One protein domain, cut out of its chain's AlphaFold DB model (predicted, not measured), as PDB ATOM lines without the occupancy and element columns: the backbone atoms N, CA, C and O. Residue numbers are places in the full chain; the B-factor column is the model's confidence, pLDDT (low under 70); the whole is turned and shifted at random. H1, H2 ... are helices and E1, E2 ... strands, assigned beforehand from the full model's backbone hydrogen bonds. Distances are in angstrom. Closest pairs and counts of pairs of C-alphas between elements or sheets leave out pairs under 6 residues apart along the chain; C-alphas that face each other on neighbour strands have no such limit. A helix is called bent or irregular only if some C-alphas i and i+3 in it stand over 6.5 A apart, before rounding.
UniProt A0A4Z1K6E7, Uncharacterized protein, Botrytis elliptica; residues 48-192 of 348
ATOM      1  N   GLU A  48      51.187  63.722  16.933       95.81
ATOM      2  CA  GLU A  48      52.176  63.826  18.012       95.81
ATOM      3  C   GLU A  48      51.648  64.586  19.234       95.81
ATOM      4  O   GLU A  48      51.833  64.143  20.368       95.81
ATOM      5  N   LEU A  49      50.950  65.709  19.019       96.56
ATOM      6  CA  LEU A  49      50.358  66.490  20.105       96.56
ATOM      7  C   LEU A  49      49.188  65.741  20.744       96.56
ATOM      8  O   LEU A  49      49.074  65.733  21.966       96.56
ATOM      9  N   ARG A  50      48.363  65.048  19.948       95.19
ATOM     10  CA  ARG A  50      47.288  64.193  20.478       95.19
ATOM     11  C   ARG A  50      47.836  63.051  21.334       95.19
ATOM     12  O   ARG A  50      47.339  62.835  22.434       95.19
ATOM     13  N   ASN A  51      48.899  62.381  20.891       94.12
ATOM     14  CA  ASN A  51      49.558  61.331  21.667       94.12
ATOM     15  C   ASN A  51      50.142  61.868  22.985       94.12
ATOM     16  O   ASN A  51      49.938  61.245  24.025       94.12
ATOM     17  N   LYS A  52      50.787  63.045  22.968       95.62
ATOM     18  CA  LYS A  52      51.269  63.715  24.189       95.62
ATOM     19  C   LYS A  52      50.126  64.078  25.143       95.62
ATOM     20  O   LYS A  52      50.257  63.853  26.340       95.62
ATOM     21  N   ILE A  53      48.992  64.570  24.633       95.06
ATOM     22  CA  ILE A  53      47.792  64.835  25.447       95.06
ATOM     23  C   ILE A  53      47.296  63.547  26.119       95.06
ATOM     24  O   ILE A  53      47.002  63.574  27.310       95.06
ATOM     25  N   TRP A  54      47.251  62.414  25.408       95.00
ATOM     26  CA  TRP A  54      46.848  61.135  26.009       95.00
ATOM     27  C   TRP A  54      47.823  60.642  27.081       95.00
ATOM     28  O   TRP A  54      47.370  60.168  28.116       95.00
ATOM     29  N   GLN A  55      49.134  60.791  26.866       94.62
ATOM     30  CA  GLN A  55      50.157  60.435  27.857       94.62
ATOM     31  C   GLN A  55      50.062  61.291  29.127       94.62
ATOM     32  O   GLN A  55      50.168  60.770  30.231       94.62
ATOM     33  N   LEU A  56      49.803  62.594  28.980       94.69
ATOM     34  CA  LEU A  56      49.603  63.522  30.101       94.69
ATOM     35  C   LEU A  56      48.239  63.358  30.799       94.69
ATOM     36  O   LEU A  56      48.056  63.874  31.896       94.69
ATOM     37  N   ALA A  57      47.286  62.652  30.184       93.75
ATOM     38  CA  ALA A  57      45.969  62.364  30.755       93.75
ATOM     39  C   ALA A  57      45.939  61.094  31.630       93.75
ATOM     40  O   ALA A  57      44.871  60.718  32.122       93.75
ATOM     41  N   PHE A  58      47.072  60.410  31.814       94.75
ATOM     42  CA  PHE A  58      47.159  59.269  32.719       94.75
ATOM     43  C   PHE A  58      47.299  59.729  34.172       94.75
ATOM     44  O   PHE A  58      48.243  60.418  34.551       94.75
ATOM     45  N   GLU A  59      46.343  59.312  34.997       93.88
ATOM     46  CA  GLU A  59      46.334  59.538  36.440       93.88
ATOM     47  C   GLU A  59      46.776  58.253  37.150       93.88
ATOM     48  O   GLU A  59      46.218  57.177  36.907       93.88
ATOM     49  N   GLY A  60      47.749  58.366  38.056       93.88
ATOM     50  CA  GLY A  60      48.129  57.271  38.942       93.88
ATOM     51  C   GLY A  60      46.993  56.891  39.895       93.88
ATOM     52  O   GLY A  60      46.332  57.755  40.474       93.88
ATOM     53  N   ARG A  61      46.752  55.591  40.074       94.12
ATOM     54  CA  ARG A  61      45.662  55.047  40.912       94.12
ATOM     55  C   ARG A  61      46.155  53.885  41.769       94.12
ATOM     56  O   ARG A  61      47.167  53.259  41.473       94.12
ATOM     57  N   THR A  62      45.414  53.559  42.825       93.56
ATOM     58  CA  THR A  62      45.731  52.413  43.686       93.56
ATOM     59  C   THR A  62      44.938  51.176  43.276       93.56
ATOM     60  O   THR A  62      43.718  51.131  43.450       93.56
ATOM     61  N   VAL A  63      45.627  50.139  42.801       93.19
ATOM     62  CA  VAL A  63      45.050  48.802  42.608       93.19
ATOM     63  C   VAL A  63      45.090  48.055  43.938       93.19
ATOM     64  O   VAL A  63      46.159  47.800  44.487       93.19
ATOM     65  N   THR A  64      43.918  47.725  44.484       93.31
ATOM     66  CA  THR A  64      43.805  47.023  45.769       93.31
ATOM     67  C   THR A  64      43.549  45.533  45.540       93.31
ATOM     68  O   THR A  64      42.507  45.139  45.015       93.31
ATOM     69  N   LEU A  65      44.506  44.697  45.940       91.06
ATOM     70  CA  LEU A  65      44.374  43.247  46.004       91.06
ATOM     71  C   LEU A  65      43.694  42.874  47.326       91.06
ATOM     72  O   LEU A  65      44.237  43.123  48.404       91.06
ATOM     73  N   HIS A  66      42.510  42.276  47.246       89.94
ATOM     74  CA  HIS A  66      41.754  41.808  48.404       89.94
ATOM     75  C   HIS A  66      42.053  40.344  48.650       89.94
ATOM     76  O   HIS A  66      41.900  39.517  47.751       89.94
ATOM     77  N   VAL A  67      42.523  40.030  49.854       88.88
ATOM     78  CA  VAL A  67      43.154  38.739  50.113       88.88
ATOM     79  C   VAL A  67      42.819  38.206  51.498       88.88
ATOM     80  O   VAL A  67      42.806  38.967  52.463       88.88
ATOM     81  N   HIS A  68      42.622  36.899  51.639       87.50
ATOM     82  CA  HIS A  68      42.456  36.264  52.945       87.50
ATOM     83  C   HIS A  68      43.662  35.412  53.324       87.50
ATOM     84  O   HIS A  68      44.342  34.817  52.484       87.50
ATOM     85  N   THR A  69      43.895  35.288  54.629       84.62
ATOM     86  CA  THR A  69      44.762  34.242  55.172       84.62
ATOM     87  C   THR A  69      43.989  33.335  56.116       84.62
ATOM     88  O   THR A  69      43.222  33.787  56.963       84.62
ATOM     89  N   PHE A  70      44.224  32.029  56.005       78.50
ATOM     90  CA  PHE A  70      43.710  31.047  56.960       78.50
ATOM     91  C   PHE A  70      44.505  31.036  58.278       78.50
ATOM     92  O   PHE A  70      44.086  30.401  59.246       78.50
ATOM     93  N   ASN A  71      45.653  31.723  58.340       74.44
ATOM     94  CA  ASN A  71      46.529  31.698  59.504       74.44
ATOM     95  C   ASN A  71      46.037  32.651  60.610       74.44
ATOM     96  O   ASN A  71      46.353  33.843  60.627       74.44
ATOM     97  N   GLN A  72      45.310  32.094  61.580       67.81
ATOM     98  CA  GLN A  72      44.739  32.820  62.722       67.81
ATOM     99  C   GLN A  72      45.785  33.506  63.621       67.81
ATOM    100  O   GLN A  72      45.448  34.467  64.308       67.81
ATOM    101  N   SER A  73      47.056  33.082  63.604       67.31
ATOM    102  CA  SER A  73      48.115  33.707  64.422       67.31
ATOM    103  C   SER A  73      48.423  35.165  64.038       67.31
ATOM    104  O   SER A  73      49.051  35.894  64.808       67.31
ATOM    105  N   CYS A  74      47.940  35.621  62.880       63.31
ATOM    106  CA  CYS A  74      48.154  36.979  62.382       63.31
ATOM    107  C   CYS A  74      47.229  38.024  63.033       63.31
ATOM    108  O   CYS A  74      47.501  39.213  62.925       63.31
ATOM    109  N   TYR A  75      46.176  37.601  63.750       60.91
ATOM    110  CA  TYR A  75      45.095  38.473  64.252       60.91
ATOM    111  C   TYR A  75      45.552  39.612  65.189       60.91
ATOM    112  O   TYR A  75      44.812  40.567  65.407       60.91
ATOM    113  N   TYR A  76      46.758  39.506  65.757       61.03
ATOM    114  CA  TYR A  76      47.326  40.465  66.713       61.03
ATOM    115  C   TYR A  76      48.585  41.185  66.211       61.03
ATOM    116  O   TYR A  76      49.181  41.955  66.962       61.03
ATOM    117  N   ARG A  77      49.026  40.942  64.970       61.22
ATOM    118  CA  ARG A  77      50.226  41.581  64.415       61.22
ATOM    119  C   ARG A  77      49.831  42.683  63.443       61.22
ATOM    120  O   ARG A  77      49.089  42.451  62.499       61.22
ATOM    121  N   SER A  78      50.403  43.868  63.637       65.12
ATOM    122  CA  SER A  78      50.328  45.017  62.721       65.12
ATOM    123  C   SER A  78      51.161  44.837  61.442       65.12
ATOM    124  O   SER A  78      51.385  45.793  60.699       65.12
ATOM    125  N   PHE A  79      51.642  43.624  61.178       67.06
ATOM    126  CA  PHE A  79      52.400  43.257  59.995       67.06
ATOM    127  C   PHE A  79      51.997  41.857  59.546       67.06
ATOM    128  O   PHE A  79      51.653  41.008  60.367       67.06
ATOM    129  N   VAL A  80      52.106  41.611  58.242       68.44
ATOM    130  CA  VAL A  80      51.994  40.285  57.627       68.44
ATOM    131  C   VAL A  80      53.377  39.623  57.684       68.44
ATOM    132  O   VAL A  80      54.295  40.127  57.033       68.44
ATOM    133  N   PRO A  81      53.582  38.540  58.463       71.62
ATOM    134  CA  PRO A  81      54.802  37.742  58.381       71.62
ATOM    135  C   PRO A  81      55.146  37.303  56.951       71.62
ATOM    136  O   PRO A  81      54.270  36.895  56.187       71.62
ATOM    137  N   ARG A  82      56.440  37.333  56.614       76.94
ATOM    138  CA  ARG A  82      56.966  36.812  55.343       76.94
ATOM    139  C   ARG A  82      56.595  35.334  55.179       76.94
ATOM    140  O   ARG A  82      56.643  34.570  56.142       76.94
ATOM    141  N   GLY A  83      56.243  34.931  53.958       73.62
ATOM    142  CA  GLY A  83      55.957  33.532  53.621       73.62
ATOM    143  C   GLY A  83      54.586  33.002  54.065       73.62
ATOM    144  O   GLY A  83      54.361  31.792  54.006       73.62
ATOM    145  N   ILE A  84      53.648  33.857  54.489       77.06
ATOM    146  CA  ILE A  84      52.270  33.412  54.739       77.06
ATOM    147  C   ILE A  84      51.623  32.953  53.430       77.06
ATOM    148  O   ILE A  84      51.663  33.646  52.416       77.06
ATOM    149  N   LYS A  85      50.934  31.807  53.478       82.00
ATOM    150  CA  LYS A  85      50.008  31.406  52.418       82.00
ATOM    151  C   LYS A  85      48.767  32.302  52.469       82.00
ATOM    152  O   LYS A  85      47.920  32.165  53.357       82.00
ATOM    153  N   ILE A  86      48.704  33.231  51.525       85.25
ATOM    154  CA  ILE A  86      47.596  34.161  51.314       85.25
ATOM    155  C   ILE A  86      46.854  33.748  50.036       85.25
ATOM    156  O   ILE A  86      47.494  33.382  49.051       85.25
ATOM    157  N   THR A  87      45.525  33.813  50.027       87.50
ATOM    158  CA  THR A  87      44.701  33.587  48.831       87.50
ATOM    159  C   THR A  87      44.178  34.923  48.311       87.50
ATOM    160  O   THR A  87      43.708  35.740  49.099       87.50
ATOM    161  N   LEU A  88      44.232  35.143  46.997       88.56
ATOM    162  CA  LEU A  88      43.608  36.299  46.349       88.56
ATOM    163  C   LEU A  88      42.096  36.060  46.205       88.56
ATOM    164  O   LEU A  88      41.700  35.101  45.546       88.56
ATOM    165  N   ASP A  89      41.274  36.915  46.818       87.44
ATOM    166  CA  ASP A  89      39.809  36.846  46.734       87.44
ATOM    167  C   ASP A  89      39.272  37.604  45.530       87.44
ATOM    168  O   ASP A  89      38.469  37.069  44.776       87.44
ATOM    169  N   PHE A  90      39.675  38.866  45.377       87.88
ATOM    170  CA  PHE A  90      39.288  39.719  44.257       87.88
ATOM    171  C   PHE A  90      40.258  40.890  44.103       87.88
ATOM    172  O   PHE A  90      41.104  41.152  44.959       87.88
ATOM    173  N   VAL A  91      40.124  41.611  42.993       90.56
ATOM    174  CA  VAL A  91      40.882  42.834  42.730       90.56
ATOM    175  C   VAL A  91      39.916  43.996  42.594       90.56
ATOM    176  O   VAL A  91      38.902  43.892  41.904       90.56
ATOM    177  N   GLN A  92      40.233  45.100  43.265       92.19
ATOM    178  CA  GLN A  92      39.512  46.359  43.164       92.19
ATOM    179  C   GLN A  92      40.422  47.397  42.501       92.19
ATOM    180  O   GLN A  92      41.414  47.842  43.081       92.19
ATOM    181  N   ALA A  93      40.067  47.787  41.279       91.81
ATOM    182  CA  ALA A  93      40.751  48.811  40.502       91.81
ATOM    183  C   ALA A  93      39.733  49.619  39.691       91.81
ATOM    184  O   ALA A  93      38.809  49.053  39.107       91.81
ATOM    185  N   ASN A  94      39.934  50.933  39.605       91.44
ATOM    186  CA  ASN A  94      39.222  51.765  38.635       91.44
ATOM    187  C   ASN A  94      39.907  51.602  37.277       91.44
ATOM    188  O   ASN A  94      41.135  51.683  37.210       91.44
ATOM    189  N   MET A  95      39.157  51.387  36.198       90.69
ATOM    190  CA  MET A  95      39.739  51.335  34.852       90.69
ATOM    191  C   MET A  95      40.330  52.703  34.460       90.69
ATOM    192  O   MET A  95      39.704  53.721  34.761       90.69
ATOM    193  N   PRO A  96      41.485  52.762  33.764       93.31
ATOM    194  CA  PRO A  96      41.987  54.011  33.200       93.31
ATOM    195  C   PRO A  96      40.921  54.675  32.315       93.31
ATOM    196  O   PRO A  96      40.430  54.063  31.361       93.31
ATOM    197  N   LYS A  97      40.559  55.929  32.626       91.88
ATOM    198  CA  LYS A  97      39.494  56.692  31.934       91.88
ATOM    199  C   LYS A  97      39.697  56.683  30.411       91.88
ATOM    200  O   LYS A  97      38.759  56.502  29.638       91.88
ATOM    201  N   THR A  98      40.953  56.793  29.991       92.88
ATOM    202  CA  THR A  98      41.432  56.828  28.605       92.88
ATOM    203  C   THR A  98      41.153  55.566  27.776       92.88
ATOM    204  O   THR A  98      41.152  55.665  26.549       92.88
ATOM    205  N   LEU A  99      40.847  54.404  28.374       93.06
ATOM    206  CA  LEU A  99      40.419  53.207  27.621       93.06
ATOM    207  C   LEU A  99      39.060  53.391  26.926       93.06
ATOM    208  O   LEU A  99      38.800  52.776  25.884       93.06
ATOM    209  N   TRP A 100      38.198  54.226  27.508       90.50
ATOM    210  CA  TRP A 100      36.788  54.343  27.138       90.50
ATOM    211  C   TRP A 100      36.495  55.525  26.210       90.50
ATOM    212  O   TRP A 100      35.472  55.508  25.537       90.50
ATOM    213  N   ILE A 101      37.397  56.511  26.124       90.50
ATOM    214  CA  ILE A 101      37.162  57.769  25.394       90.50
ATOM    215  C   ILE A 101      37.076  57.554  23.873       90.50
ATOM    216  O   ILE A 101      36.051  57.856  23.270       90.50
ATOM    217  N   ASN A 102      38.137  57.063  23.224       92.56
ATOM    218  CA  ASN A 102      38.138  56.776  21.784       92.56
ATOM    219  C   ASN A 102      39.211  55.733  21.395       92.56
ATOM    220  O   ASN A 102      39.926  55.187  22.236       92.56
ATOM    221  N   ARG A 103      39.325  55.429  20.093       93.19
ATOM    222  CA  ARG A 103      40.282  54.437  19.564       93.19
ATOM    223  C   ARG A 103      41.750  54.845  19.748       93.19
ATOM    224  O   ARG A 103      42.585  53.975  19.985       93.19
ATOM    225  N   GLU A 104      42.071  56.134  19.642       94.44
ATOM    226  CA  GLU A 104      43.439  56.647  19.802       94.44
ATOM    227  C   GLU A 104      43.868  56.599  21.267       94.44
ATOM    228  O   GLU A 104      44.898  56.006  21.582       94.44
ATOM    229  N   SER A 105      43.036  57.127  22.170       94.50
ATOM    230  CA  SER A 105      43.285  57.106  23.612       94.50
ATOM    231  C   SER A 105      43.446  55.672  24.118       94.50
ATOM    232  O   SER A 105      44.387  55.382  24.858       94.50
ATOM    233  N   ARG A 106      42.603  54.740  23.652       95.19
ATOM    234  CA  ARG A 106      42.713  53.311  23.973       95.19
ATOM    235  C   ARG A 106      44.025  52.712  23.472       95.19
ATOM    236  O   ARG A 106      44.685  52.022  24.241       95.19
ATOM    237  N   LYS A 107      44.439  53.000  22.229       95.81
ATOM    238  CA  LYS A 107      45.718  52.518  21.673       95.81
ATOM    239  C   LYS A 107      46.912  53.007  22.498       95.81
ATOM    240  O   LYS A 107      47.776  52.202  22.829       95.81
ATOM    241  N   VAL A 108      46.949  54.294  22.858       96.06
ATOM    242  CA  VAL A 108      48.033  54.848  23.690       96.06
ATOM    243  C   VAL A 108      47.996  54.237  25.097       96.06
ATOM    244  O   VAL A 108      49.030  53.801  25.596       96.06
ATOM    245  N   THR A 109      46.812  54.092  25.704       96.06
ATOM    246  CA  THR A 109      46.663  53.477  27.039       96.06
ATOM    247  C   THR A 109      47.172  52.038  27.068       96.06
ATOM    248  O   THR A 109      47.971  51.697  27.933       96.06
ATOM    249  N   LEU A 110      46.776  51.205  26.101       95.38
ATOM    250  CA  LEU A 110      47.195  49.800  26.018       95.38
ATOM    251  C   LEU A 110      48.691  49.624  25.699       95.38
ATOM    252  O   LEU A 110      49.218  48.534  25.886       95.38
ATOM    253  N   SER A 111      49.384  50.674  25.237       95.81
ATOM    254  CA  SER A 111      50.846  50.639  25.081       95.81
ATOM    255  C   SER A 111      51.614  50.881  26.387       95.81
ATOM    256  O   SER A 111      52.768  50.473  26.480       95.81
ATOM    257  N   GLN A 112      50.988  51.504  27.396       95.56
ATOM    258  CA  GLN A 112      51.611  51.773  28.701       95.56
ATOM    259  C   GLN A 112      51.078  50.887  29.834       95.56
ATOM    260  O   GLN A 112      51.833  50.491  30.718       95.56
ATOM    261  N   TYR A 113      49.789  50.553  29.816       95.25
ATOM    262  CA  TYR A 113      49.167  49.704  30.825       95.25
ATOM    263  C   TYR A 113      49.145  48.246  30.363       95.25
ATOM    264  O   TYR A 113      48.538  47.919  29.344       95.25
ATOM    265  N   LYS A 114      49.748  47.355  31.153       93.06
ATOM    266  CA  LYS A 114      49.753  45.904  30.916       93.06
ATOM    267  C   LYS A 114      48.665  45.231  31.765       93.06
ATOM    268  O   LYS A 114      48.291  45.759  32.808       93.06
ATOM    269  N   ASP A 115      48.138  44.086  31.339       91.19
ATOM    270  CA  ASP A 115      47.111  43.352  32.102       91.19
ATOM    271  C   ASP A 115      47.713  42.634  33.324       91.19
ATOM    272  O   ASP A 115      48.437  41.649  33.176       91.19
ATOM    273  N   LEU A 116      47.400  43.129  34.527       86.56
ATOM    274  CA  LEU A 116      47.947  42.694  35.816       86.56
ATOM    275  C   LEU A 116      47.790  41.199  36.078       86.56
ATOM    276  O   LEU A 116      48.606  40.627  36.800       86.56
ATOM    277  N   ILE A 117      46.743  40.572  35.533       84.44
ATOM    278  CA  ILE A 117      46.476  39.157  35.773       84.44
ATOM    279  C   ILE A 117      46.020  38.473  34.487       84.44
ATOM    280  O   ILE A 117      44.831  38.279  34.247       84.44
ATOM    281  N   GLN A 118      47.004  37.994  33.725       80.44
ATOM    282  CA  GLN A 118      46.826  37.136  32.548       80.44
ATOM    283  C   GLN A 118      46.326  35.721  32.920       80.44
ATOM    284  O   GLN A 118      46.966  34.712  32.626       80.44
ATOM    285  N   ASN A 119      45.200  35.620  33.629       79.75
ATOM    286  CA  ASN A 119      44.557  34.353  33.962       79.75
ATOM    287  C   ASN A 119      43.025  34.464  33.815       79.75
ATOM    288  O   ASN A 119      42.331  34.752  34.798       79.75
ATOM    289  N   PRO A 120      42.481  34.176  32.614       75.88
ATOM    290  CA  PRO A 120      41.050  34.297  32.335       75.88
ATOM    291  C   PRO A 120      40.178  33.289  33.103       75.88
ATOM    292  O   PRO A 120      38.959  33.437  33.147       75.88
ATOM    293  N   ALA A 121      40.772  32.259  33.723       80.44
ATOM    294  CA  ALA A 121      40.045  31.326  34.585       80.44
ATOM    295  C   ALA A 121      39.790  31.893  35.995       80.44
ATOM    296  O   ALA A 121      38.899  31.413  36.694       80.44
ATOM    297  N   LEU A 122      40.562  32.902  36.414       75.38
ATOM    298  CA  LEU A 122      40.401  33.585  37.699       75.38
ATOM    299  C   LEU A 122      39.711  34.940  37.556       75.38
ATOM    300  O   LEU A 122      38.939  35.319  38.430       75.38
ATOM    301  N   PHE A 123      39.964  35.659  36.462       79.38
ATOM    302  CA  PHE A 123      39.447  37.004  36.242       79.38
ATOM    303  C   PHE A 123      38.794  37.102  34.870       79.38
ATOM    304  O   PHE A 123      39.414  36.807  33.855       79.38
ATOM    305  N   ARG A 124      37.520  37.508  34.847       83.69
ATOM    306  CA  ARG A 124      36.756  37.658  33.602       83.69
ATOM    307  C   ARG A 124      37.241  38.841  32.764       83.69
ATOM    308  O   ARG A 124      37.249  38.745  31.541       83.69
ATOM    309  N   ASP A 125      37.601  39.929  33.437       85.31
ATOM    310  CA  ASP A 125      37.936  41.211  32.828       85.31
ATOM    311  C   ASP A 125      39.415  41.545  33.124       85.31
ATOM    312  O   ASP A 125      39.892  41.257  34.229       85.31
ATOM    313  N   PRO A 126      40.167  42.121  32.168       89.81
ATOM    314  CA  PRO A 126      41.588  42.418  32.345       89.81
ATOM    315  C   PRO A 126      41.793  43.499  33.408       89.81
ATOM    316  O   PRO A 126      41.081  44.502  33.447       89.81
ATOM    317  N   VAL A 127      42.806  43.339  34.254       91.00
ATOM    318  CA  VAL A 127      43.134  44.311  35.303       91.00
ATOM    319  C   VAL A 127      44.325  45.127  34.836       91.00
ATOM    320  O   VAL A 127      45.448  44.883  35.243       91.00
ATOM    321  N   TYR A 128      44.121  46.115  33.975       93.94
ATOM    322  CA  TYR A 128      45.222  46.977  33.530       93.94
ATOM    323  C   TYR A 128      46.007  47.583  34.710       93.94
ATOM    324  O   TYR A 128      45.394  47.956  35.715       93.94
ATOM    325  N   PHE A 129      47.333  47.711  34.585       94.62
ATOM    326  CA  PHE A 129      48.267  48.296  35.561       94.62
ATOM    327  C   PHE A 129      49.487  48.922  34.856       94.62
ATOM    328  O   PHE A 129      50.006  48.353  33.893       94.62
ATOM    329  N   ASN A 130      49.947  50.077  35.336       94.81
ATOM    330  CA  ASN A 130      51.180  50.745  34.907       94.81
ATOM    331  C   ASN A 130      52.092  50.937  36.130       94.81
ATOM    332  O   ASN A 130      51.735  51.673  37.041       94.81
ATOM    333  N   SER A 131      53.269  50.308  36.147       92.31
ATOM    334  CA  SER A 131      54.199  50.329  37.288       92.31
ATOM    335  C   SER A 131      54.852  51.683  37.586       92.31
ATOM    336  O   SER A 131      55.405  51.843  38.668       92.31
ATOM    337  N   GLU A 132      54.811  52.639  36.655       93.56
ATOM    338  CA  GLU A 132      55.361  53.992  36.847       93.56
ATOM    339  C   GLU A 132      54.346  54.953  37.487       93.56
ATOM    340  O   GLU A 132      54.733  55.936  38.114       93.56
ATOM    341  N   LEU A 133      53.045  54.678  37.324       94.25
ATOM    342  CA  LEU A 133      51.952  55.568  37.737       94.25
ATOM    343  C   LEU A 133      51.064  54.966  38.833       94.25
ATOM    344  O   LEU A 133      50.586  55.681  39.713       94.25
ATOM    345  N   ASP A 134      50.799  53.663  38.770       94.94
ATOM    346  CA  ASP A 134      49.886  52.988  39.681       94.94
ATOM    347  C   ASP A 134      50.606  52.482  40.935       94.94
ATOM    348  O   ASP A 134      51.716  51.953  40.903       94.94
ATOM    349  N   THR A 135      49.906  52.565  42.061       92.38
ATOM    350  CA  THR A 135      50.334  51.987  43.338       92.38
ATOM    351  C   THR A 135      49.586  50.687  43.598       92.38
ATOM    352  O   THR A 135      48.419  50.544  43.223       92.38
ATOM    353  N   MET A 136      50.224  49.733  44.275       90.38
ATOM    354  CA  MET A 136      49.547  48.524  44.731       90.38
ATOM    355  C   MET A 136      49.254  48.601  46.231       90.38
ATOM    356  O   MET A 136      50.052  49.081  47.034       90.38
ATOM    357  N   ALA A 137      48.080  48.118  46.624       90.12
ATOM    358  CA  ALA A 137      47.725  47.939  48.021       90.12
ATOM    359  C   ALA A 137      47.228  46.515  48.257       90.12
ATOM    360  O   ALA A 137      46.470  45.969  47.460       90.12
ATOM    361  N   LEU A 138      47.621  45.934  49.381       87.12
ATOM    362  CA  LEU A 138      47.156  44.640  49.854       87.12
ATOM    363  C   LEU A 138      46.176  44.875  51.006       87.12
ATOM    364  O   LEU A 138      46.549  45.444  52.030       87.12
ATOM    365  N   GLU A 139      44.922  44.460  50.851       89.62
ATOM    366  CA  GLU A 139      43.920  44.503  51.918       89.62
ATOM    367  C   GLU A 139      43.675  43.083  52.427       89.62
ATOM    368  O   GLU A 139      43.004  42.278  51.779       89.62
ATOM    369  N   VAL A 140      44.280  42.779  53.579       84.88
ATOM    370  CA  VAL A 140      44.281  41.443  54.184       84.88
ATOM    371  C   VAL A 140      43.097  41.290  55.127       84.88
ATOM    372  O   VAL A 140      42.952  42.068  56.073       84.88
ATOM    373  N   TYR A 141      42.291  40.256  54.901       83.81
ATOM    374  CA  TYR A 141      41.185  39.844  55.757       83.81
ATOM    375  C   TYR A 141      41.569  38.646  56.622       83.81
ATOM    376  O   TYR A 141      42.106  37.641  56.143       83.81
ATOM    377  N   TYR A 142      41.224  38.737  57.905       80.50
ATOM    378  CA  TYR A 142      41.388  37.653  58.866       80.50
ATOM    379  C   TYR A 142      40.039  36.985  59.172       80.50
ATOM    380  O   TYR A 142      39.018  37.675  59.245       80.50
ATOM    381  N   PRO A 143      39.999  35.655  59.381       72.38
ATOM    382  CA  PRO A 143      38.760  34.950  59.679       72.38
ATOM    383  C   PRO A 143      38.211  35.396  61.036       72.38
ATOM    384  O   PRO A 143      38.884  35.284  62.063       72.38
ATOM    385  N   THR A 144      36.962  35.856  61.068       65.69
ATOM    386  CA  THR A 144      36.256  36.147  62.320       65.69
ATOM    387  C   THR A 144      36.015  34.849  63.092       65.69
ATOM    388  O   THR A 144      35.118  34.104  62.721       65.69
ATOM    389  N   ARG A 145      36.829  34.610  64.135       67.25
ATOM    390  CA  ARG A 145      36.802  33.523  65.147       67.25
ATOM    391  C   ARG A 145      36.288  32.135  64.682       67.25
ATOM    392  O   ARG A 145      35.098  31.987  64.409       67.25
ATOM    393  N   PRO A 146      37.109  31.064  64.740       56.41
ATOM    394  CA  PRO A 146      36.620  29.715  64.448       56.41
ATOM    395  C   PRO A 146      35.472  29.324  65.397       56.41
ATOM    396  O   PRO A 146      35.595  29.472  66.610       56.41
ATOM    397  N   GLY A 147      34.362  28.817  64.845       61.88
ATOM    398  CA  GLY A 147      33.266  28.230  65.633       61.88
ATOM    399  C   GLY A 147      31.842  28.524  65.153       61.88
ATOM    400  O   GLY A 147      30.937  27.759  65.470       61.88
ATOM    401  N   LYS A 148      31.609  29.583  64.366       56.09
ATOM    402  CA  LYS A 148      30.295  29.868  63.758       56.09
ATOM    403  C   LYS A 148      30.467  30.305  62.308       56.09
ATOM    404  O   LYS A 148      30.775  31.464  62.094       56.09
ATOM    405  N   GLY A 149      30.270  29.360  61.376       58.09
ATOM    406  CA  GLY A 149      30.170  29.532  59.915       58.09
ATOM    407  C   GLY A 149      31.187  30.483  59.273       58.09
ATOM    408  O   GLY A 149      31.079  31.686  59.452       58.09
ATOM    409  N   CYS A 150      32.123  29.971  58.464       54.22
ATOM    410  CA  CYS A 150      33.192  30.747  57.808       54.22
ATOM    411  C   CYS A 150      32.681  31.776  56.774       54.22
ATOM    412  O   CYS A 150      32.909  31.653  55.572       54.22
ATOM    413  N   SER A 151      31.987  32.807  57.244       58.34
ATOM    414  CA  SER A 151      31.495  33.921  56.461       58.34
ATOM    415  C   SER A 151      32.554  35.017  56.490       58.34
ATOM    416  O   SER A 151      32.701  35.723  57.488       58.34
ATOM    417  N   TRP A 152      33.281  35.177  55.385       59.53
ATOM    418  CA  TRP A 152      34.226  36.276  55.152       59.53
ATOM    419  C   TRP A 152      33.479  37.599  54.901       59.53
ATOM    420  O   TRP A 152      33.653  38.271  53.888       59.53
ATOM    421  N   VAL A 153      32.559  37.946  55.800       56.72
ATOM    422  CA  VAL A 153      31.738  39.149  55.703       56.72
ATOM    423  C   VAL A 153      32.589  40.329  56.144       56.72
ATOM    424  O   VAL A 153      33.073  40.359  57.277       56.72
ATOM    425  N   ARG A 154      32.718  41.335  55.270       56.03
ATOM    426  CA  ARG A 154      33.207  42.676  55.625       56.03
ATOM    427  C   ARG A 154      32.339  43.241  56.757       56.03
ATOM    428  O   ARG A 154      31.320  43.885  56.514       56.03
ATOM    429  N   GLN A 155      32.738  43.009  58.007       49.84
ATOM    430  CA  GLN A 155      32.117  43.639  59.166       49.84
ATOM    431  C   GLN A 155      32.493  45.124  59.166       49.84
ATOM    432  O   GLN A 155      33.569  45.512  59.624       49.84
ATOM    433  N   LYS A 156      31.598  45.954  58.616       44.47
ATOM    434  CA  LYS A 156      31.687  47.420  58.648       44.47
ATOM    435  C   LYS A 156      31.916  47.867  60.102       44.47
ATOM    436  O   LYS A 156      31.052  47.664  60.945       44.47
ATOM    437  N   GLY A 157      33.089  48.439  60.383       47.34
ATOM    438  CA  GLY A 157      33.487  48.906  61.720       47.34
ATOM    439  C   GLY A 157      34.410  47.975  62.525       47.34
ATOM    440  O   GLY A 157      34.898  48.389  63.574       47.34
ATOM    441  N   ALA A 158      34.711  46.757  62.061       49.91
ATOM    442  CA  ALA A 158      35.633  45.862  62.763       49.91
ATOM    443  C   ALA A 158      37.102  46.068  62.340       49.91
ATOM    444  O   ALA A 158      37.418  46.133  61.148       49.91
ATOM    445  N   ARG A 159      38.024  46.054  63.316       58.03
ATOM    446  CA  ARG A 159      39.497  46.144  63.141       58.03
ATOM    447  C   ARG A 159      40.134  44.900  62.479       58.03
ATOM    448  O   ARG A 159      41.316  44.640  62.658       58.03
ATOM    449  N   ASN A 160      39.352  44.108  61.745       62.53
ATOM    450  CA  ASN A 160      39.710  42.764  61.270       62.53
ATOM    451  C   ASN A 160      40.270  42.749  59.833       62.53
ATOM    452  O   ASN A 160      40.381  41.684  59.225       62.53
ATOM    453  N   HIS A 161      40.575  43.923  59.279       69.38
ATOM    454  CA  HIS A 161      41.216  44.082  57.979       69.38
ATOM    455  C   HIS A 161      42.385  45.057  58.111       69.38
ATOM    456  O   HIS A 161      42.285  46.052  58.831       69.38
ATOM    457  N   GLN A 162      43.490  44.770  57.424       73.00
ATOM    458  CA  GLN A 162      44.634  45.673  57.342       73.00
ATOM    459  C   GLN A 162      44.900  46.003  55.876       73.00
ATOM    460  O   GLN A 162      45.208  45.108  55.089       73.00
ATOM    461  N   LYS A 163      44.804  47.287  55.520       81.38
ATOM    462  CA  LYS A 163      45.272  47.792  54.229       81.38
ATOM    463  C   LYS A 163      46.734  48.206  54.361       81.38
ATOM    464  O   LYS A 163      47.068  49.038  55.201       81.38
ATOM    465  N   ILE A 164      47.591  47.607  53.546       79.31
ATOM    466  CA  ILE A 164      49.028  47.867  53.492       79.31
ATOM    467  C   ILE A 164      49.334  48.330  52.070       79.31
ATOM    468  O   ILE A 164      49.062  47.599  51.121       79.31
ATOM    469  N   SER A 165      49.863  49.542  51.907       80.38
ATOM    470  CA  SER A 165      50.451  49.940  50.624       80.38
ATOM    471  C   SER A 165      51.760  49.178  50.461       80.38
ATOM    472  O   SER A 165      52.551  49.155  51.401       80.38
ATOM    473  N   LEU A 166      51.964  48.540  49.312       76.12
ATOM    474  CA  LEU A 166      53.155  47.749  49.009       76.12
ATOM    475  C   LEU A 166      53.641  48.141  47.615       76.12
ATOM    476  O   LEU A 166      52.832  48.241  46.692       76.12
ATOM    477  N   ASP A 167      54.948  48.313  47.441       81.62
ATOM    478  CA  ASP A 167      55.517  48.226  46.098       81.62
ATOM    479  C   ASP A 167      55.597  46.749  45.644       81.62
ATOM    480  O   ASP A 167      55.229  45.817  46.371       81.62
ATOM    481  N   LEU A 168      56.038  46.514  44.407       75.50
ATOM    482  CA  LEU A 168      56.117  45.161  43.846       75.50
ATOM    483  C   LEU A 168      57.206  44.286  44.496       75.50
ATOM    484  O   LEU A 168      57.055  43.064  44.515       75.50
ATOM    485  N   ASN A 169      58.261  44.879  45.058       78.69
ATOM    486  CA  ASN A 169      59.322  44.172  45.782       78.69
ATOM    487  C   ASN A 169      58.840  43.773  47.185       78.69
ATOM    488  O   ASN A 169      59.020  42.637  47.623       78.69
ATOM    489  N   ASP A 170      58.134  44.683  47.847       79.38
ATOM    490  CA  ASP A 170      57.474  44.490  49.136       79.38
ATOM    491  C   ASP A 170      56.386  43.394  49.038       79.38
ATOM    492  O   ASP A 170      56.283  42.509  49.895       79.38
ATOM    493  N   LEU A 171      55.614  43.373  47.940       79.00
ATOM    494  CA  LEU A 171      54.699  42.272  47.614       79.00
ATOM    495  C   LEU A 171      55.455  40.961  47.354       79.00
ATOM    496  O   LEU A 171      55.017  39.904  47.818       79.00
ATOM    497  N   ALA A 172      56.572  41.014  46.624       79.38
ATOM    498  CA  ALA A 172      57.369  39.837  46.300       79.38
ATOM    499  C   ALA A 172      57.910  39.134  47.549       79.38
ATOM    500  O   ALA A 172      57.870  37.906  47.630       79.38
ATOM    501  N   GLU A 173      58.366  39.911  48.530       79.50
ATOM    502  CA  GLU A 173      58.892  39.404  49.791       79.50
ATOM    503  C   GLU A 173      57.786  38.870  50.719       79.50
ATOM    504  O   GLU A 173      57.930  37.813  51.344       79.50
ATOM    505  N   ARG A 174      56.661  39.589  50.824       75.00
ATOM    506  CA  ARG A 174      55.595  39.264  51.788       75.00
ATOM    507  C   ARG A 174      54.652  38.173  51.289       75.00
ATOM    508  O   ARG A 174      54.219  37.343  52.089       75.00
ATOM    509  N   ALA A 175      54.345  38.159  49.992       75.81
ATOM    510  CA  ALA A 175      53.351  37.285  49.374       75.81
ATOM    511  C   ALA A 175      53.842  36.687  48.032       75.81
ATOM    512  O   ALA A 175      53.214  36.895  46.987       75.81
ATOM    513  N   PRO A 176      54.931  35.892  48.024       78.88
ATOM    514  CA  PRO A 176      55.553  35.379  46.797       78.88
ATOM    515  C   PRO A 176      54.627  34.498  45.940       78.88
ATOM    516  O   PRO A 176      54.857  34.326  44.744       78.88
ATOM    517  N   ASN A 177      53.561  33.932  46.514       78.62
ATOM    518  CA  ASN A 177      52.561  33.175  45.765       78.62
ATOM    519  C   ASN A 177      51.542  34.078  45.042       78.62
ATOM    520  O   ASN A 177      51.147  33.740  43.930       78.62
ATOM    521  N   ILE A 178      51.171  35.229  45.618       78.31
ATOM    522  CA  ILE A 178      50.411  36.275  44.910       78.31
ATOM    523  C   ILE A 178      51.288  36.865  43.814       78.31
ATOM    524  O   ILE A 178      50.849  36.993  42.675       78.31
ATOM    525  N   LEU A 179      52.559  37.129  44.129       77.88
ATOM    526  CA  LEU A 179      53.531  37.582  43.147       77.88
ATOM    527  C   LEU A 179      53.586  36.638  41.939       77.88
ATOM    528  O   LEU A 179      53.594  37.133  40.827       77.88
ATOM    529  N   LYS A 180      53.552  35.306  42.105       77.31
ATOM    530  CA  LYS A 180      53.484  34.363  40.966       77.31
ATOM    531  C   LYS A 180      52.233  34.525  40.091       77.31
ATOM    532  O   LYS A 180      52.321  34.282  38.894       77.31
ATOM    533  N   MET A 181      51.100  34.943  40.658       72.56
ATOM    534  CA  MET A 181      49.866  35.221  39.905       72.56
ATOM    535  C   MET A 181      49.940  36.555  39.142       72.56
ATOM    536  O   MET A 181      49.318  36.685  38.094       72.56
ATOM    537  N   VAL A 182      50.724  37.511  39.653       68.62
ATOM    538  CA  VAL A 182      50.999  38.827  39.045       68.62
ATOM    539  C   VAL A 182      52.196  38.781  38.068       68.62
ATOM    540  O   VAL A 182      52.268  39.546  37.110       68.62
ATOM    541  N   LYS A 183      53.157  37.867  38.267       57.72
ATOM    542  CA  LYS A 183      54.432  37.794  37.522       57.72
ATOM    543  C   LYS A 183      54.342  37.191  36.121       57.72
ATOM    544  O   LYS A 183      55.363  37.196  35.434       57.72
ATOM    545  N   SER A 184      53.161  36.797  35.641       51.47
ATOM    546  CA  SER A 184      52.937  36.572  34.199       51.47
ATOM    547  C   SER A 184      53.269  37.811  33.346       51.47
ATOM    548  O   SER A 184      53.478  37.701  32.145       51.47
ATOM    549  N   LEU A 185      53.414  38.980  33.978       46.47
ATOM    550  CA  LEU A 185      53.828  40.243  33.369       46.47
ATOM    551  C   LEU A 185      55.322  40.556  33.313       46.47
ATOM    552  O   LEU A 185      55.718  41.427  32.539       46.47
ATOM    553  N   TYR A 186      56.132  39.955  34.186       45.56
ATOM    554  CA  TYR A 186      57.490  40.448  34.472       45.56
ATOM    555  C   TYR A 186      58.597  39.649  33.781       45.56
ATOM    556  O   TYR A 186      59.740  40.106  33.739       45.56
ATOM    557  N   LEU A 187      58.260  38.493  33.200       41.50
ATOM    558  CA  LEU A 187      59.180  37.696  32.385       41.50
ATOM    559  C   LEU A 187      59.846  38.497  31.246       41.50
ATOM    560  O   LEU A 187      61.055  38.357  31.099       41.50
ATOM    561  N   PRO A 188      59.154  39.401  30.517       41.38
ATOM    562  CA  PRO A 188      59.800  40.214  29.485       41.38
ATOM    563  C   PRO A 188      60.745  41.302  30.011       41.38
ATOM    564  O   PRO A 188      61.445  41.895  29.207       41.38
ATOM    565  N   MET A 189      60.724  41.635  31.307       32.31
ATOM    566  CA  MET A 189      61.478  42.780  31.843       32.31
ATOM    567  C   MET A 189      62.742  42.335  32.580       32.31
ATOM    568  O   MET A 189      63.812  42.878  32.344       32.31
ATOM    569  N   ILE A 190      62.649  41.276  33.394       35.75
ATOM    570  CA  ILE A 190      63.817  40.724  34.104       35.75
ATOM    571  C   ILE A 190      64.777  40.021  33.125       35.75
ATOM    572  O   ILE A 190      65.981  40.036  33.341       35.75
ATOM    573  N   MET A 191      64.278  39.474  32.009       31.81
ATOM    574  CA  MET A 191      65.126  38.882  30.960       31.81
ATOM    575  C   MET A 191      65.769  39.897  29.996       31.81
ATOM    576  O   MET A 191      66.442  39.476  29.061       31.81
ATOM    577  N   LEU A 192      65.563  41.208  30.181       37.16
ATOM    578  CA  LEU A 192      66.155  42.248  29.322       37.16
ATOM    579  C   LEU A 192      67.169  43.157  30.032       37.16
ATOM    580  O   LEU A 192      67.847  43.922  29.352       37.16
TER     581      LEU A 192
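This is residues 48 to 192 of the 348 residues of an uncharacterized protein of Botrytis elliptica (UniProt A0A4Z1K6E7). A strongly twisted four-stranded sheet forms the middle of an elongated domain, with a small cluster of helices, H1, H3 and H4, off one end of the long axis, and H2 and the loop 142 to 160 toward the other. H5 packs over E3 on one face of the sheet, H6 only grazes the sheet, and H7 sticks out free. The printed part has 145 residues, with seven named helices and four named strands in the order H1 E1 H2 E2 H3 H4 E3 E4 H5 H6 H7. The sheet, E2 E1 E3 E4, is mixed, and the class is mixed, helices and strands. The whole is only just loose, close to compact, with a radius of gyration of the C-alphas of 17.6 A and spans of 61 by 36 by 29 A.

Start at the inner strands E1, residues 62 to 69, and E3, residues 135 to 141: they are parallel, with N 65 and O 137 2.8 A apart. Edge strand E2, residues 86 to 92, is antiparallel to E1, with N 66 and O 90 at 2.9 A. E4, residues 161 to 166, forms a hairpin with E3, with N 138 and O 164 at 2.8 A. H5, residues 168 to 174, runs along E3 at 4 degrees on the local plane, its height over the sheet 8.5 A. H6, residues 176 to 185, touches H5 only at the corner, closest at the C-alphas of Ala 172 and Leu 179, 5.5 A. H7, residues 187 to 192, meets H6 only through their link. Neither of them on the sheet, H4, residues 103 to 112, and H1, residues 48 to 56, touch at a steep tilt of 59 degrees and run the same way, closest at the C-alphas of Trp 54 and Ser 105, 5.9 A. H3, residues 98 to 101, touches H4, closest at the C-alphas of Leu 99 and Arg 106, 4.3 A. H2, residues 72 to 76, is not on the sheet. In H1 and H5 every O i to N i+4 pair is within hydrogen-bond range; H4 has 5 of 6, H6 4 of 6, H2 0 of 1 with 1 of 2 O i to N i+3 pairs, H7 0 of 2 with 1 of 3, and H3 is too short for an O i to N i+4 pair.

Find C-alpha 48 at (52.176, 63.826, 18.012), where H1 begins its 12.4 A. E1 starts at C-alpha 62, (45.731, 52.413, 43.686), and runs 21.5 A; E3 runs 19.6 A, E2 16.8 A and E4 15.4 A. H4 measures 14.8 A, H6 14.4 A and H5 9.9 A. H2 is irregular, with C-alphas 73 and 76 7.2 A apart; H6 only just so, with C-alphas 181 and 184 6.6 A apart. H7 ends at C-alpha 192, (66.155, 42.248, 29.322).

The two C-alphas farthest apart, of Glu 48 and Gly 147, are 62.4 A apart. The printed part has no cut. The links H4 to E3 and E3 to E4 are long; within the first, residues 114 to 115 pair antiparallel with 128 to 129. Look for pLDDT under 70 at residues 72 to 80, 144 to 161 and 182 to 192; the mean of the printed part is 78.9.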